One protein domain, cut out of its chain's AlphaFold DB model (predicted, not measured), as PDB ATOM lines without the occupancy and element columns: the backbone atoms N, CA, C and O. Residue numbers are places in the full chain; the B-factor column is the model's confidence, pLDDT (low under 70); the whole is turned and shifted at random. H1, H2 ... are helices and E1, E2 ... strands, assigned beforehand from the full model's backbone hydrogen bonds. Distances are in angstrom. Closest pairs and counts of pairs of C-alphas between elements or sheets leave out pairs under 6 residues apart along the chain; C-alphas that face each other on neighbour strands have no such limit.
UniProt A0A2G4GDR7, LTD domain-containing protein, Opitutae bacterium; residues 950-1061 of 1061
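This is residues 950 to 1061 of the 1061 residues of the protein "LTD domain-containing protein" of Opitutae bacterium (UniProt A0A2G4GDR7). Two small three-stranded sheets, E4 E1 E6 and E3 E2 E5, are stacked face to face as a sandwich. Helix H2 crosses the face of E4 E1 E6 that is turned away from the other sheet, and the short helix H1 sits out at one end of the sandwich, near E6. The printed part has 112 residues, with two named helices and six named strands in the order E1 H1 E2 E3 H2 E4 E5 E6. Both sheets are antiparallel and the class is mixed, helices and strands. The whole is compact, with a radius of gyration of the C-alphas of 13.5 A and spans of 41 by 29 by 22 A.

In the first sheet, E1 is residues 955 to 962, 21.6 A long from C-alpha 955 at (138.768, 202.314, 212.434); E4 is residues 1028 to 1034, 17.9 A; and E6 is residues 1051 to 1059, 26.1 A, ending at C-alpha 1059 at (140.249, 194.872, 212.425). In the second, E2 is residues 978 to 983, E3 residues 989 to 993, and E5 residues 1037 to 1045, 26.6 A. H1 is residues 964 to 969, and H2 is residues 1006 to 1015, 14.1 A, beginning at C-alpha 1006 at (131.872, 191.923, 197.379).

In the twisted sheet E4 E1 E6, E1 is the inner strand. N 959 and O 1030 of E1 and E4 are 2.8 A apart, and N 960 and O 1056 of E1 and E6 are 2.8 A apart, within hydrogen-bond range. The sheet E3 E2 E5 is twisted, its C-alphas up to 4.4 A off the best plane. There E2 and E3 form a hairpin, with N 982 and O 991 at 2.8 A, and N 981 of E2 is 2.9 A from O 1042 of E5. The sheets form a sandwich, two sheets face to face, the facing parts 8.3 A centre to centre and their strands at 28 degrees. The closest C-alphas of E3 and E4 are those of Asn 993 and Ala 1028, 5.6 A apart. H2 is on the sheet E4 E1 E6 at a height of 9.6 A, over E4 and E1, and runs across the strands, at 77 degrees to E1 on the local plane. Its closest C-alphas to E4 are Val 1009 and Leu 1031, 6.4 A. H1 is on the same sheet, the C-alphas of Leu 966 and Leu 1054 being closest at 7.7 A. In H2 every O i to N i+4 pair is within hydrogen-bond range; in H1 0 of 2 are, but 3 of 3 O i to N i+3 pairs.

The C-alphas farthest apart, of Pro 952 and Ala 972, are 41.4 A apart. The printed part has no cut and ends at the chain's last residue, 1061. The links E3 to H2 and H2 to E4 are long. Mean pLDDT of the printed part is 81.9; among the residues under 70 are 950 to 954 and 1015 to 1018.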
ATOM      1  N   ARG A 950     138.259 202.531 220.483       59.59
ATOM      2  CA  ARG A 950     138.987 203.432 221.387       59.59
ATOM      3  C   ARG A 950     140.235 203.974 220.703       59.59
ATOM      4  O   ARG A 950     140.963 203.218 220.059       59.59
ATOM      5  N   GLY A 951     140.524 205.253 220.922       52.78
ATOM      6  CA  GLY A 951     141.690 205.938 220.373       52.78
ATOM      7  C   GLY A 951     141.327 206.859 219.206       52.78
ATOM      8  O   GLY A 951     140.245 206.751 218.634       52.78
ATOM      9  N   PRO A 952     142.220 207.786 218.847       43.12
ATOM     10  CA  PRO A 952     141.891 208.864 217.931       43.12
ATOM     11  C   PRO A 952     141.965 208.440 216.472       43.12
ATOM     12  O   PRO A 952     142.943 207.858 215.998       43.12
ATOM     13  N   GLY A 953     140.933 208.837 215.744       51.19
ATOM     14  CA  GLY A 953     140.765 208.514 214.341       51.19
ATOM     15  C   GLY A 953     139.886 207.281 214.157       51.19
ATOM     16  O   GLY A 953     139.756 206.444 215.050       51.19
ATOM     17  N   PRO A 954     139.233 207.174 212.998       63.28
ATOM     18  CA  PRO A 954     138.284 206.111 212.796       63.28
ATOM     19  C   PRO A 954     138.987 204.778 212.499       63.28
ATOM     20  O   PRO A 954     140.129 204.745 212.025       63.28
ATOM     21  N   LYS A 955     138.304 203.661 212.758       76.81
ATOM     22  CA  LYS A 955     138.768 202.314 212.434       76.81
ATOM     23  C   LYS A 955     137.934 201.612 211.406       76.81
ATOM     24  O   LYS A 955     136.716 201.543 211.504       76.81
ATOM     25  N   ARG A 956     138.654 201.059 210.436       84.19
ATOM     26  CA  ARG A 956     138.100 200.198 209.417       84.19
ATOM     27  C   ARG A 956     137.891 198.813 210.010       84.19
ATOM     28  O   ARG A 956     138.854 198.151 210.395       84.19
ATOM     29  N   LEU A 957     136.633 198.413 210.101       87.12
ATOM     30  CA  LEU A 957     136.215 197.135 210.653       87.12
ATOM     31  C   LEU A 957     135.498 196.318 209.583       87.12
ATOM     32  O   LEU A 957     134.755 196.864 208.762       87.12
ATOM     33  N   LEU A 958     135.711 195.008 209.634       86.56
ATOM     34  CA  LEU A 958     134.932 194.010 208.919       86.56
ATOM     35  C   LEU A 958     134.063 193.283 209.950       86.56
ATOM     36  O   LEU A 958     134.575 192.545 210.789       86.56
ATOM     37  N   ILE A 959     132.757 193.516 209.891       90.94
ATOM     38  CA  ILE A 959     131.759 192.938 210.791       90.94
ATOM     39  C   ILE A 959     130.967 191.894 210.006       90.94
ATOM     40  O   ILE A 959     130.427 192.205 208.945       90.94
ATOM     41  N   ARG A 960     130.903 190.656 210.494       89.75
ATOM     42  CA  ARG A 960     130.307 189.515 209.787       89.75
ATOM     43  C   ARG A 960     129.244 188.850 210.649       89.75
ATOM     44  O   ARG A 960     129.443 188.665 211.844       89.75
ATOM     45  N   ALA A 961     128.144 188.456 210.030       91.00
ATOM     46  CA  ALA A 961     127.118 187.601 210.600       91.00
ATOM     47  C   ALA A 961     126.968 186.383 209.680       91.00
ATOM     48  O   ALA A 961     126.356 186.465 208.614       91.00
ATOM     49  N   ILE A 962     127.594 185.271 210.073       89.50
ATOM     50  CA  ILE A 962     127.705 184.055 209.266       89.50
ATOM     51  C   ILE A 962     126.666 183.033 209.723       89.50
ATOM     52  O   ILE A 962     126.728 182.525 210.843       89.50
ATOM     53  N   GLY A 963     125.715 182.744 208.844       88.75
ATOM     54  CA  GLY A 963     124.646 181.775 209.033       88.75
ATOM     55  C   GLY A 963     124.809 180.600 208.066       88.75
ATOM     56  O   GLY A 963     125.362 179.577 208.477       88.75
ATOM     57  N   PRO A 964     124.403 180.716 206.785       89.44
ATOM     58  CA  PRO A 964     124.412 179.597 205.836       89.44
ATOM     59  C   PRO A 964     125.771 178.919 205.660       89.44
ATOM     60  O   PRO A 964     125.846 177.692 205.582       89.44
ATOM     61  N   THR A 965     126.861 179.695 205.645       88.88
ATOM     62  CA  THR A 965     128.203 179.132 205.428       88.88
ATOM     63  C   THR A 965     128.660 178.240 206.584       88.88
ATOM     64  O   THR A 965     129.472 177.338 206.373       88.88
ATOM     65  N   LEU A 966     128.107 178.397 207.794       83.44
ATOM     66  CA  LEU A 966     128.441 177.531 208.931       83.44
ATOM     67  C   LEU A 966     128.043 176.065 208.715       83.44
ATOM     68  O   LEU A 966     128.676 175.179 209.293       83.44
ATOM     69  N   GLY A 967     127.054 175.790 207.858       79.38
ATOM     70  CA  GLY A 967     126.658 174.419 207.526       79.38
ATOM     71  C   GLY A 967     127.805 173.618 206.903       79.38
ATOM     72  O   GLY A 967     127.974 172.438 207.204       79.38
ATOM     73  N   ALA A 968     128.669 174.275 206.119       79.12
ATOM     74  CA  ALA A 968     129.865 173.661 205.538       79.12
ATOM     75  C   ALA A 968     130.934 173.304 206.591       79.12
ATOM     76  O   ALA A 968     131.785 172.453 206.341       79.12
ATOM     77  N   PHE A 969     130.865 173.913 207.777       74.00
ATOM     78  CA  PHE A 969     131.723 173.617 208.927       74.00
ATOM     79  C   PHE A 969     131.087 172.612 209.903       74.00
ATOM     80  O   PHE A 969     131.592 172.422 211.007       74.00
ATOM     81  N   GLY A 970     129.986 171.958 209.507       75.75
ATOM     82  CA  GLY A 970     129.317 170.932 210.310       75.75
ATOM     83  C   GLY A 970     128.428 171.475 211.431       75.75
ATOM     84  O   GLY A 970     128.026 170.710 212.303       75.75
ATOM     85  N   VAL A 971     128.106 172.774 211.427       76.50
ATOM     86  CA  VAL A 971     127.162 173.366 212.387       76.50
ATOM     87  C   VAL A 971     125.732 173.075 211.928       76.50
ATOM     88  O   VAL A 971     125.342 173.444 210.821       76.50
ATOM     89  N   ALA A 972     124.938 172.418 212.771       80.69
ATOM     90  CA  ALA A 972     123.526 172.153 212.496       80.69
ATOM     91  C   ALA A 972     122.631 173.349 212.883       80.69
ATOM     92  O   ALA A 972     122.967 174.124 213.775       80.69
ATOM     93  N   GLY A 973     121.466 173.485 212.233       84.38
ATOM     94  CA  GLY A 973     120.447 174.477 212.614       84.38
ATOM     95  C   GLY A 973     120.856 175.941 212.401       84.38
ATOM     96  O   GLY A 973     120.452 176.816 213.167       84.38
ATOM     97  N   THR A 974     121.686 176.215 211.394       88.56
ATOM     98  CA  THR A 974     122.208 177.554 211.092       88.56
ATOM     99  C   THR A 974     121.119 178.515 210.628       88.56
ATOM    100  O   THR A 974     120.185 178.114 209.932       88.56
ATOM    101  N   LEU A 975     121.257 179.800 210.960       89.62
ATOM    102  CA  LEU A 975     120.343 180.836 210.487       89.62
ATOM    103  C   LEU A 975     120.484 181.004 208.967       89.62
ATOM    104  O   LEU A 975     121.558 181.333 208.481       89.62
ATOM    105  N   ALA A 976     119.410 180.758 208.216       90.75
ATOM    106  CA  ALA A 976     119.469 180.668 206.754       90.75
ATOM    107  C   ALA A 976     119.570 182.023 206.024       90.75
ATOM    108  O   ALA A 976     120.013 182.057 204.881       90.75
ATOM    109  N   ASP A 977     119.138 183.119 206.650       91.81
ATOM    110  CA  ASP A 977     119.129 184.462 206.050       91.81
ATOM    111  C   ASP A 977     119.280 185.524 207.163       91.81
ATOM    112  O   ASP A 977     118.279 185.988 207.728       91.81
ATOM    113  N   PRO A 978     120.519 185.785 207.623       93.25
ATOM    114  CA  PRO A 978     120.805 186.792 208.639       93.25
ATOM    115  C   PRO A 978     120.726 188.235 208.121       93.25
ATOM    116  O   PRO A 978     121.233 188.561 207.057       93.25
ATOM    117  N   VAL A 979     120.205 189.135 208.954       92.94
ATOM    118  CA  VAL A 979     120.260 190.593 208.770       92.94
ATOM    119  C   VAL A 979     121.165 191.188 209.846       92.94
ATOM    120  O   VAL A 979     120.952 190.951 211.035       92.94
ATOM    121  N   LEU A 980     122.167 191.966 209.436       93.44
ATOM    122  CA  LEU A 980     123.131 192.646 210.303       93.44
ATOM    123  C   LEU A 980     122.905 194.160 210.253       93.44
ATOM    124  O   LEU A 980     123.176 194.789 209.230       93.44
ATOM    125  N   THR A 981     122.489 194.750 211.374       92.88
ATOM    126  CA  THR A 981     122.290 196.200 211.524       92.88
ATOM    127  C   THR A 981     123.243 196.762 212.571       92.88
ATOM    128  O   THR A 981     123.320 196.245 213.681       92.88
ATOM    129  N   LEU A 982     123.955 197.837 212.249       92.50
ATOM    130  CA  LEU A 982     124.860 198.537 213.156       92.50
ATOM    131  C   LEU A 982     124.238 199.852 213.628       92.50
ATOM    132  O   LEU A 982     123.773 200.638 212.805       92.50
ATOM    133  N   PHE A 983     124.311 200.119 214.928       87.44
ATOM    134  CA  PHE A 983     123.845 201.342 215.578       87.44
ATOM    135  C   PHE A 983     124.988 202.076 216.284       87.44
ATOM    136  O   PHE A 983     125.935 201.447 216.766       87.44
ATOM    137  N   ASP A 984     124.890 203.403 216.360       82.56
ATOM    138  CA  ASP A 984     125.785 204.243 217.160       82.56
ATOM    139  C   ASP A 984     125.281 204.434 218.606       82.56
ATOM    140  O   ASP A 984     124.253 203.894 219.020       82.56
ATOM    141  N   LYS A 985     126.005 205.243 219.388       75.19
ATOM    142  CA  LYS A 985     125.667 205.571 220.784       75.19
ATOM    143  C   LYS A 985     124.291 206.224 220.980       75.19
ATOM    144  O   LYS A 985     123.771 206.190 222.089       75.19
ATOM    145  N   ALA A 986     123.727 206.844 219.943       69.62
ATOM    146  CA  ALA A 986     122.409 207.475 219.966       69.62
ATOM    147  C   ALA A 986     121.305 206.516 219.482       69.62
ATOM    148  O   ALA A 986     120.166 206.934 219.297       69.62
ATOM    149  N   SER A 987     121.630 205.227 219.295       76.19
ATOM    150  CA  SER A 987     120.747 204.213 218.702       76.19
ATOM    151  C   SER A 987     120.306 204.556 217.274       76.19
ATOM    152  O   SER A 987     119.268 204.086 216.809       76.19
ATOM    153  N   VAL A 988     121.098 205.359 216.554       83.12
ATOM    154  CA  VAL A 988     120.859 205.667 215.141       83.12
ATOM    155  C   VAL A 988     121.509 204.587 214.284       83.12
ATOM    156  O   VAL A 988     122.653 204.198 214.519       83.12
ATOM    157  N   GLN A 989     120.779 204.087 213.284       91.38
ATOM    158  CA  GLN A 989     121.296 203.090 212.348       91.38
ATOM    159  C   GLN A 989     122.433 203.687 211.504       91.38
ATOM    160  O   GLN A 989     122.220 204.595 210.704       91.38
ATOM    161  N   VAL A 990     123.630 203.125 211.654       90.19
ATOM    162  CA  VAL A 990     124.840 203.477 210.901       90.19
ATOM    163  C   VAL A 990     124.888 202.721 209.578       90.19
ATOM    164  O   VAL A 990     125.160 203.308 208.533       90.19
ATOM    165  N   ALA A 991     124.642 201.410 209.613       91.19
ATOM    166  CA  ALA A 991     124.668 200.571 208.420       91.19
ATOM    167  C   ALA A 991     123.821 199.303 208.578       91.19
ATOM    168  O   ALA A 991     123.585 198.851 209.693       91.19
ATOM    169  N   ILE A 992     123.387 198.720 207.462       93.69
ATOM    170  CA  ILE A 992     122.652 197.457 207.404       93.69
ATOM    171  C   ILE A 992     123.085 196.637 206.185       93.69
ATOM    172  O   ILE A 992     123.372 197.198 205.119       93.69
ATOM    173  N   ASN A 993     123.147 195.316 206.346       92.06
ATOM    174  CA  ASN A 993     123.281 194.370 205.244       92.06
ATOM    175  C   ASN A 993     122.582 193.038 205.566       92.06
ATOM    176  O   ASN A 993     122.582 192.614 206.720       92.06
ATOM    177  N   ASP A 994     122.025 192.380 204.554       90.12
ATOM    178  CA  ASP A 994     121.418 191.045 204.611       90.12
ATOM    179  C   ASP A 994     121.972 190.081 203.536       90.12
ATOM    180  O   ASP A 994     121.549 188.933 203.462       90.12
ATOM    181  N   ASP A 995     122.935 190.513 202.710       89.12
ATOM    182  CA  ASP A 995     123.636 189.647 201.752       89.12
ATOM    183  C   ASP A 995     125.042 190.197 201.444       89.12
ATOM    184  O   ASP A 995     125.208 191.291 200.894       89.12
ATOM    185  N   TRP A 996     126.084 189.439 201.792       87.25
ATOM    186  CA  TRP A 996     127.486 189.850 201.663       87.25
ATOM    187  C   TRP A 996     127.926 190.088 200.213       87.25
ATOM    188  O   TRP A 996     128.870 190.848 199.981       87.25
ATOM    189  N   SER A 997     127.267 189.435 199.250       82.44
ATOM    190  CA  SER A 997     127.577 189.550 197.822       82.44
ATOM    191  C   SER A 997     127.018 190.841 197.209       82.44
ATOM    192  O   SER A 997     127.460 191.283 196.143       82.44
ATOM    193  N   THR A 998     126.077 191.485 197.904       79.44
ATOM    194  CA  THR A 998     125.455 192.739 197.484       79.44
ATOM    195  C   THR A 998     126.117 193.947 198.143       79.44
ATOM    196  O   THR A 998     126.716 193.873 199.217       79.44
ATOM    197  N   ARG A 999     126.015 195.106 197.487       73.81
ATOM    198  CA  ARG A 999     126.468 196.373 198.066       73.81
ATOM    199  C   ARG A 999     125.437 196.830 199.107       73.81
ATOM    200  O   ARG A 999     124.461 197.483 198.750       73.81
ATOM    201  N   GLY A1000     125.662 196.481 200.375       65.06
ATOM    202  CA  GLY A1000     124.860 196.955 201.511       65.06
ATOM    203  C   GLY A1000     124.967 198.473 201.735       65.06
ATOM    204  O   GLY A1000     125.674 199.181 201.010       65.06
ATOM    205  N   SER A1001     124.323 199.003 202.782       71.75
ATOM    206  CA  SER A1001     124.266 200.463 203.008       71.75
ATOM    207  C   SER A1001     125.617 201.097 203.385       71.75
ATOM    208  O   SER A1001     125.754 202.315 203.359       71.75
ATOM    209  N   ALA A1002     126.620 200.277 203.716       68.38
ATOM    210  CA  ALA A1002     128.005 200.699 203.929       68.38
ATOM    211  C   ALA A1002     128.788 200.949 202.617       68.38
ATOM    212  O   ALA A1002     129.903 201.461 202.661       68.38
ATOM    213  N   GLY A1003     128.238 200.589 201.449       73.25
ATOM    214  CA  GLY A1003     128.798 200.932 200.136       73.25
ATOM    215  C   GLY A1003     129.966 200.067 199.631       73.25
ATOM    216  O   GLY A1003     130.384 200.243 198.483       73.25
ATOM    217  N   ALA A1004     130.471 199.112 200.415       81.94
ATOM    218  CA  ALA A1004     131.533 198.193 199.990       81.94
ATOM    219  C   ALA A1004     131.035 197.156 198.962       81.94
ATOM    220  O   ALA A1004     129.907 196.674 199.034       81.94
ATOM    221  N   THR A1005     131.880 196.815 197.990       84.38
ATOM    222  CA  THR A1005     131.641 195.741 197.010       84.38
ATOM    223  C   THR A1005     132.050 194.374 197.564       84.38
ATOM    224  O   THR A1005     132.926 194.284 198.424       84.38
ATOM    225  N   ALA A1006     131.495 193.291 197.010       82.88
ATOM    226  CA  ALA A1006     131.872 191.923 197.379       82.88
ATOM    227  C   ALA A1006     133.384 191.648 197.226       82.88
ATOM    228  O   ALA A1006     133.967 190.921 198.027       82.88
ATOM    229  N   ILE A1007     134.044 192.272 196.240       83.25
ATOM    230  CA  ILE A1007     135.497 192.162 196.030       83.25
ATOM    231  C   ILE A1007     136.265 192.823 197.182       83.25
ATOM    232  O   ILE A1007     137.210 192.236 197.709       83.25
ATOM    233  N   GLU A1008     135.859 194.024 197.601       83.31
ATOM    234  CA  GLU A1008     136.483 194.732 198.727       83.31
ATOM    235  C   GLU A1008     136.271 193.986 200.049       83.31
ATOM    236  O   GLU A1008     137.193 193.904 200.862       83.31
ATOM    237  N   VAL A1009     135.084 193.405 200.242       85.31
ATOM    238  CA  VAL A1009     134.755 192.561 201.398       85.31
ATOM    239  C   VAL A1009     135.604 191.290 201.415       85.31
ATOM    240  O   VAL A1009     136.204 190.980 202.443       85.31
ATOM    241  N   ALA A1010     135.720 190.582 200.287       82.00
ATOM    242  CA  ALA A1010     136.540 189.376 200.181       82.00
ATOM    243  C   ALA A1010     138.032 189.668 200.418       82.00
ATOM    244  O   ALA A1010     138.702 188.925 201.136       82.00
ATOM    245  N   ALA A1011     138.544 190.778 199.874       77.19
ATOM    246  CA  ALA A1011     139.919 191.217 200.102       77.19
ATOM    247  C   ALA A1011     140.174 191.572 201.578       77.19
ATOM    248  O   ALA A1011     141.195 191.174 202.137       77.19
ATOM    249  N   ALA A1012     139.236 192.274 202.226       79.00
ATOM    250  CA  ALA A1012     139.326 192.600 203.648       79.00
ATOM    251  C   ALA A1012     139.261 191.345 204.536       79.00
ATOM    252  O   ALA A1012     140.043 191.230 205.476       79.00
ATOM    253  N   ALA A1013     138.381 190.388 204.216       77.19
ATOM    254  CA  ALA A1013     138.280 189.116 204.929       77.19
ATOM    255  C   ALA A1013     139.582 188.312 204.834       77.19
ATOM    256  O   ALA A1013     140.103 187.880 205.860       77.19
ATOM    257  N   ALA A1014     140.159 188.194 203.635       73.62
ATOM    258  CA  ALA A1014     141.441 187.522 203.437       73.62
ATOM    259  C   ALA A1014     142.582 188.209 204.210       73.62
ATOM    260  O   ALA A1014     143.377 187.532 204.861       73.62
ATOM    261  N   ALA A1015     142.638 189.546 204.190       67.50
ATOM    262  CA  ALA A1015     143.649 190.319 204.915       67.50
ATOM    263  C   ALA A1015     143.530 190.190 206.444       67.50
ATOM    264  O   ALA A1015     144.540 190.233 207.142       67.50
ATOM    265  N   ALA A1016     142.311 190.012 206.957       66.44
ATOM    266  CA  ALA A1016     142.038 189.839 208.381       66.44
ATOM    267  C   ALA A1016     142.090 188.371 208.859       66.44
ATOM    268  O   ALA A1016     141.902 188.097 210.047       66.44
ATOM    269  N   GLY A1017     142.346 187.419 207.952       67.81
ATOM    270  CA  GLY A1017     142.397 185.985 208.254       67.81
ATOM    271  C   GLY A1017     141.028 185.303 208.373       67.81
ATOM    272  O   GLY A1017     140.951 184.187 208.882       67.81
ATOM    273  N   GLY A1018     139.953 185.948 207.914       69.94
ATOM    274  CA  GLY A1018     138.622 185.353 207.812       69.94
ATOM    275  C   GLY A1018     138.519 184.379 206.632       69.94
ATOM    276  O   GLY A1018     139.082 184.607 205.561       69.94
ATOM    277  N   PHE A1019     137.776 183.285 206.810       80.12
ATOM    278  CA  PHE A1019     137.516 182.325 205.733       80.12
ATOM    279  C   PHE A1019     136.614 182.917 204.639       80.12
ATOM    280  O   PHE A1019     135.761 183.768 204.910       80.12
ATOM    281  N   ALA A1020     136.784 182.430 203.406       82.94
ATOM    282  CA  ALA A1020     136.019 182.877 202.245       82.94
ATOM    283  C   ALA A1020     134.530 182.512 202.353       82.94
ATOM    284  O   ALA A1020     134.182 181.425 202.816       82.94
ATOM    285  N   LEU A1021     133.664 183.412 201.885       86.00
ATOM    286  CA  LEU A1021     132.224 183.180 201.781       86.00
ATOM    287  C   LEU A1021     131.856 182.746 200.350       86.00
ATOM    288  O   LEU A1021     132.408 183.304 199.396       86.00
ATOM    289  N   PRO A1022     130.953 181.763 200.162       87.19
ATOM    290  CA  PRO A1022     130.438 181.392 198.845       87.19
ATOM    291  C   PRO A1022     129.664 182.552 198.195       87.19
ATOM    292  O   PRO A1022     128.869 183.183 198.894       87.19
ATOM    293  N   PRO A1023     129.834 182.822 196.881       79.62
ATOM    294  CA  PRO A1023     129.185 183.942 196.181       79.62
ATOM    295  C   PRO A1023     127.665 184.029 196.355       79.62
ATOM    296  O   PRO A1023     127.135 185.130 196.406       79.62
ATOM    297  N   ASP A1024     126.990 182.888 196.501       84.25
ATOM    298  CA  ASP A1024     125.530 182.810 196.635       84.25
ATOM    299  C   ASP A1024     125.050 182.720 198.097       84.25
ATOM    300  O   ASP A1024     123.868 182.484 198.359       84.25
ATOM    301  N   SER A1025     125.959 182.853 199.069       90.31
ATOM    302  CA  SER A1025     125.599 182.777 200.485       90.31
ATOM    303  C   SER A1025     124.814 184.005 200.944       90.31
ATOM    304  O   SER A1025     125.162 185.129 200.603       90.31
ATOM    305  N   LYS A1026     123.816 183.786 201.806       93.00
ATOM    306  CA  LYS A1026     123.036 184.842 202.475       93.00
ATOM    307  C   LYS A1026     123.659 185.339 203.777       93.00
ATOM    308  O   LYS A1026     122.990 185.983 204.567       93.00
ATOM    309  N   ASP A1027     124.929 185.031 204.039       93.00
ATOM    310  CA  ASP A1027     125.641 185.664 205.156       93.00
ATOM    311  C   ASP A1027     125.620 187.191 205.005       93.00
ATOM    312  O   ASP A1027     125.697 187.697 203.888       93.00
ATOM    313  N   ALA A1028     125.594 187.930 206.114       93.31
ATOM    314  CA  ALA A1028     125.595 189.389 206.093       93.31
ATOM    315  C   ALA A1028     126.954 189.942 206.525       93.31
ATOM    316  O   ALA A1028     127.540 189.500 207.516       93.31
ATOM    317  N   VAL A1029     127.475 190.926 205.790       91.81
ATOM    318  CA  VAL A1029     128.793 191.515 206.071       91.81
ATOM    319  C   VAL A1029     128.775 193.028 205.904       91.81
ATOM    320  O   VAL A1029     128.245 193.557 204.930       91.81
ATOM    321  N   LEU A1030     129.401 193.733 206.837       92.81
ATOM    322  CA  LEU A1030     129.624 195.168 206.795       92.81
ATOM    323  C   LEU A1030     131.131 195.455 206.797       92.81
ATOM    324  O   LEU A1030     131.862 194.967 207.654       92.81
ATOM    325  N   LEU A1031     131.592 196.275 205.852       90.06
ATOM    326  CA  LEU A1031     132.958 196.798 205.802       90.06
ATOM    327  C   LEU A1031     132.885 198.323 205.822       90.06
ATOM    328  O   LEU A1031     132.451 198.931 204.846       90.06
ATOM    329  N   LEU A1032     133.279 198.940 206.935       90.50
ATOM    330  CA  LEU A1032     133.134 200.380 207.138       90.50
ATOM    331  C   LEU A1032     134.180 200.945 208.092       90.50
ATOM    332  O   LEU A1032     134.868 200.211 208.794       90.50
ATOM    333  N   THR A1033     134.274 202.271 208.112       85.31
ATOM    334  CA  THR A1033     135.210 203.037 208.931       85.31
ATOM    335  C   THR A1033     134.431 203.777 210.018       85.31
ATOM    336  O   THR A1033     133.647 204.670 209.713       85.31
ATOM    337  N   LEU A1034     134.625 203.388 211.276       82.25
ATOM    338  CA  LEU A1034     133.891 203.884 212.443       82.25
ATOM    339  C   LEU A1034     134.723 204.866 213.257       82.25
ATOM    340  O   LEU A1034     135.881 204.584 213.527       82.25
ATOM    341  N   ALA A1035     134.145 205.994 213.669       76.69
ATOM    342  CA  ALA A1035     134.798 206.941 214.574       76.69
ATOM    343  C   ALA A1035     135.000 206.347 215.983       76.69
ATOM    344  O   ALA A1035     134.570 205.234 216.272       76.69
ATOM    345  N   GLU A1036     135.671 207.084 216.868       70.12
ATOM    346  CA  GLU A1036     135.753 206.705 218.281       70.12
ATOM    347  C   GLU A1036     134.352 206.688 218.909       70.12
ATOM    348  O   GLU A1036     133.584 207.644 218.778       70.12
ATOM    349  N   GLY A1037     134.027 205.607 219.616       67.25
ATOM    350  CA  GLY A1037     132.754 205.480 220.311       67.25
ATOM    351  C   GLY A1037     132.261 204.040 220.452       67.25
ATOM    352  O   GLY A1037     132.837 203.114 219.869       67.25
ATOM    353  N   PRO A1038     131.203 203.843 221.256       75.88
ATOM    354  CA  PRO A1038     130.507 202.571 221.349       75.88
ATOM    355  C   PRO A1038     129.574 202.374 220.147       75.88
ATOM    356  O   PRO A1038     128.869 203.299 219.736       75.88
ATOM    357  N   TYR A1039     129.547 201.148 219.634       82.69
ATOM    358  CA  TYR A1039     128.661 200.694 218.569       82.69
ATOM    359  C   TYR A1039     128.025 199.359 218.936       82.69
ATOM    360  O   TYR A1039     128.633 198.529 219.618       82.69
ATOM    361  N   THR A1040     126.820 199.140 218.421       86.75
ATOM    362  CA  THR A1040     126.035 197.936 218.688       86.75
ATOM    363  C   THR A1040     125.585 197.318 217.374       86.75
ATOM    364  O   THR A1040     124.873 197.947 216.598       86.75
ATOM    365  N   ALA A1041     125.998 196.083 217.115       88.69
ATOM    366  CA  ALA A1041     125.549 195.270 215.998       88.69
ATOM    367  C   ALA A1041     124.404 194.359 216.452       88.69
ATOM    368  O   ALA A1041     124.571 193.541 217.353       88.69
ATOM    369  N   GLN A1042     123.246 194.481 215.819       89.94
ATOM    370  CA  GLN A1042     122.097 193.614 216.024       89.94
ATOM    371  C   GLN A1042     121.994 192.630 214.859       89.94
ATOM    372  O   GLN A1042     121.969 193.044 213.698       89.94
ATOM    373  N   ILE A1043     121.917 191.337 215.176       90.94
ATOM    374  CA  ILE A1043     121.736 190.259 214.204       90.94
ATOM    375  C   ILE A1043     120.362 189.627 214.397       90.94
ATOM    376  O   ILE A1043     120.040 189.115 215.474       90.94
ATOM    377  N   THR A1044     119.558 189.643 213.340       90.50
ATOM    378  CA  THR A1044     118.222 189.035 213.307       90.50
ATOM    379  C   THR A1044     118.105 188.061 212.141       90.50
ATOM    380  O   THR A1044     118.902 188.095 211.207       90.50
ATOM    381  N   GLY A1045     117.124 187.160 212.186       88.31
ATOM    382  CA  GLY A1045     116.722 186.406 211.002       88.31
ATOM    383  C   GLY A1045     115.722 187.192 210.171       88.31
ATOM    384  O   GLY A1045     114.786 187.790 210.717       88.31
ATOM    385  N   LYS A1046     115.869 187.155 208.847       87.19
ATOM    386  CA  LYS A1046     114.882 187.735 207.936       87.19
ATOM    387  C   LYS A1046     113.499 187.142 208.212       87.19
ATOM    388  O   LYS A1046     113.358 185.941 208.435       87.19
ATOM    389  N   ALA A1047     112.484 188.005 208.263       82.56
ATOM    390  CA  ALA A1047     111.113 187.645 208.646       82.56
ATOM    391  C   ALA A1047     110.978 186.927 210.013       82.56
ATOM    392  O   ALA A1047     110.012 186.199 210.235       82.56
ATOM    393  N   GLY A1048     111.922 187.130 210.942       79.25
ATOM    394  CA  GLY A1048     111.882 186.538 212.286       79.25
ATOM    395  C   GLY A1048     112.377 185.090 212.364       79.25
ATOM    396  O   GLY A1048     112.113 184.409 213.356       79.25
ATOM    397  N   ALA A1049     113.086 184.606 211.338       85.81
ATOM    398  CA  ALA A1049     113.694 183.279 211.346       85.81
ATOM    399  C   ALA A1049     114.669 183.097 212.524       85.81
ATOM    400  O   ALA A1049     115.318 184.038 212.979       85.81
ATOM    401  N   SER A1050     114.773 181.864 213.016       86.12
ATOM    402  CA  SER A1050     115.664 181.495 214.121       86.12
ATOM    403  C   SER A1050     116.764 180.559 213.636       86.12
ATOM    404  O   SER A1050     116.549 179.778 212.709       86.12
ATOM    405  N   GLY A1051     117.933 180.607 214.266       85.75
ATOM    406  CA  GLY A1051     119.035 179.708 213.935       85.75
ATOM    407  C   GLY A1051     120.367 180.133 214.539       85.75
ATOM    408  O   GLY A1051     120.492 181.211 215.122       85.75
ATOM    409  N   VAL A1052     121.359 179.254 214.427       83.06
ATOM    410  CA  VAL A1052     122.716 179.493 214.929       83.06
ATOM    411  C   VAL A1052     123.465 180.431 213.984       83.06
ATOM    412  O   VAL A1052     123.458 180.226 212.769       83.06
ATOM    413  N   ILE A1053     124.132 181.436 214.549       86.94
ATOM    414  CA  ILE A1053     124.981 182.387 213.824       86.94
ATOM    415  C   ILE A1053     126.366 182.465 214.472       86.94
ATOM    416  O   ILE A1053     126.516 182.284 215.683       86.94
ATOM    417  N   LEU A1054     127.371 182.778 213.662       83.19
ATOM    418  CA  LEU A1054     128.677 183.252 214.088       83.19
ATOM    419  C   LEU A1054     128.779 184.744 213.754       83.19
ATOM    420  O   LEU A1054     128.829 185.130 212.588       83.19
ATOM    421  N   PHE A1055     128.791 185.578 214.786       86.19
ATOM    422  CA  PHE A1055     129.071 187.004 214.691       86.19
ATOM    423  C   PHE A1055     130.570 187.249 214.849       86.19
ATOM    424  O   PHE A1055     131.175 186.710 215.771       86.19
ATOM    425  N   GLU A1056     131.180 188.055 213.989       82.50
ATOM    426  CA  GLU A1056     132.616 188.334 214.030       82.50
ATOM    427  C   GLU A1056     132.903 189.809 213.766       82.50
ATOM    428  O   GLU A1056     132.268 190.436 212.919       82.50
ATOM    429  N   ILE A1057     133.905 190.350 214.451       84.62
ATOM    430  CA  ILE A1057     134.461 191.678 214.206       84.62
ATOM    431  C   ILE A1057     135.965 191.520 214.027       84.62
ATOM    432  O   ILE A1057     136.673 191.048 214.921       84.62
ATOM    433  N   TYR A1058     136.431 191.956 212.866       76.94
ATOM    434  CA  TYR A1058     137.829 191.969 212.481       76.94
ATOM    435  C   TYR A1058     138.312 193.407 212.324       76.94
ATOM    436  O   TYR A1058     137.644 194.245 211.707       76.94
ATOM    437  N   GLU A1059     139.512 193.679 212.822       75.38
ATOM    438  CA  GLU A1059     140.249 194.872 212.425       75.38
ATOM    439  C   GLU A1059     140.845 194.650 211.031       75.38
ATOM    440  O   GLU A1059     141.554 193.671 210.794       75.38
ATOM    441  N   VAL A1060     140.567 195.563 210.099       72.88
ATOM    442  CA  VAL A1060     141.131 195.494 208.746       72.88
ATOM    443  C   VAL A1060     142.418 196.330 208.714       72.88
ATOM    444  O   VAL A1060     142.349 197.505 209.094       72.88
ATOM    445  N   PRO A1061     143.571 195.751 208.316       58.59
ATOM    446  CA  PRO A1061     144.859 196.448 208.248       58.59
ATOM    447  C   PRO A1061     144.865 197.735 207.418       58.59
ATOM    448  O   PRO A1061     144.115 197.816 206.413       58.59
TER     449      PRO A1061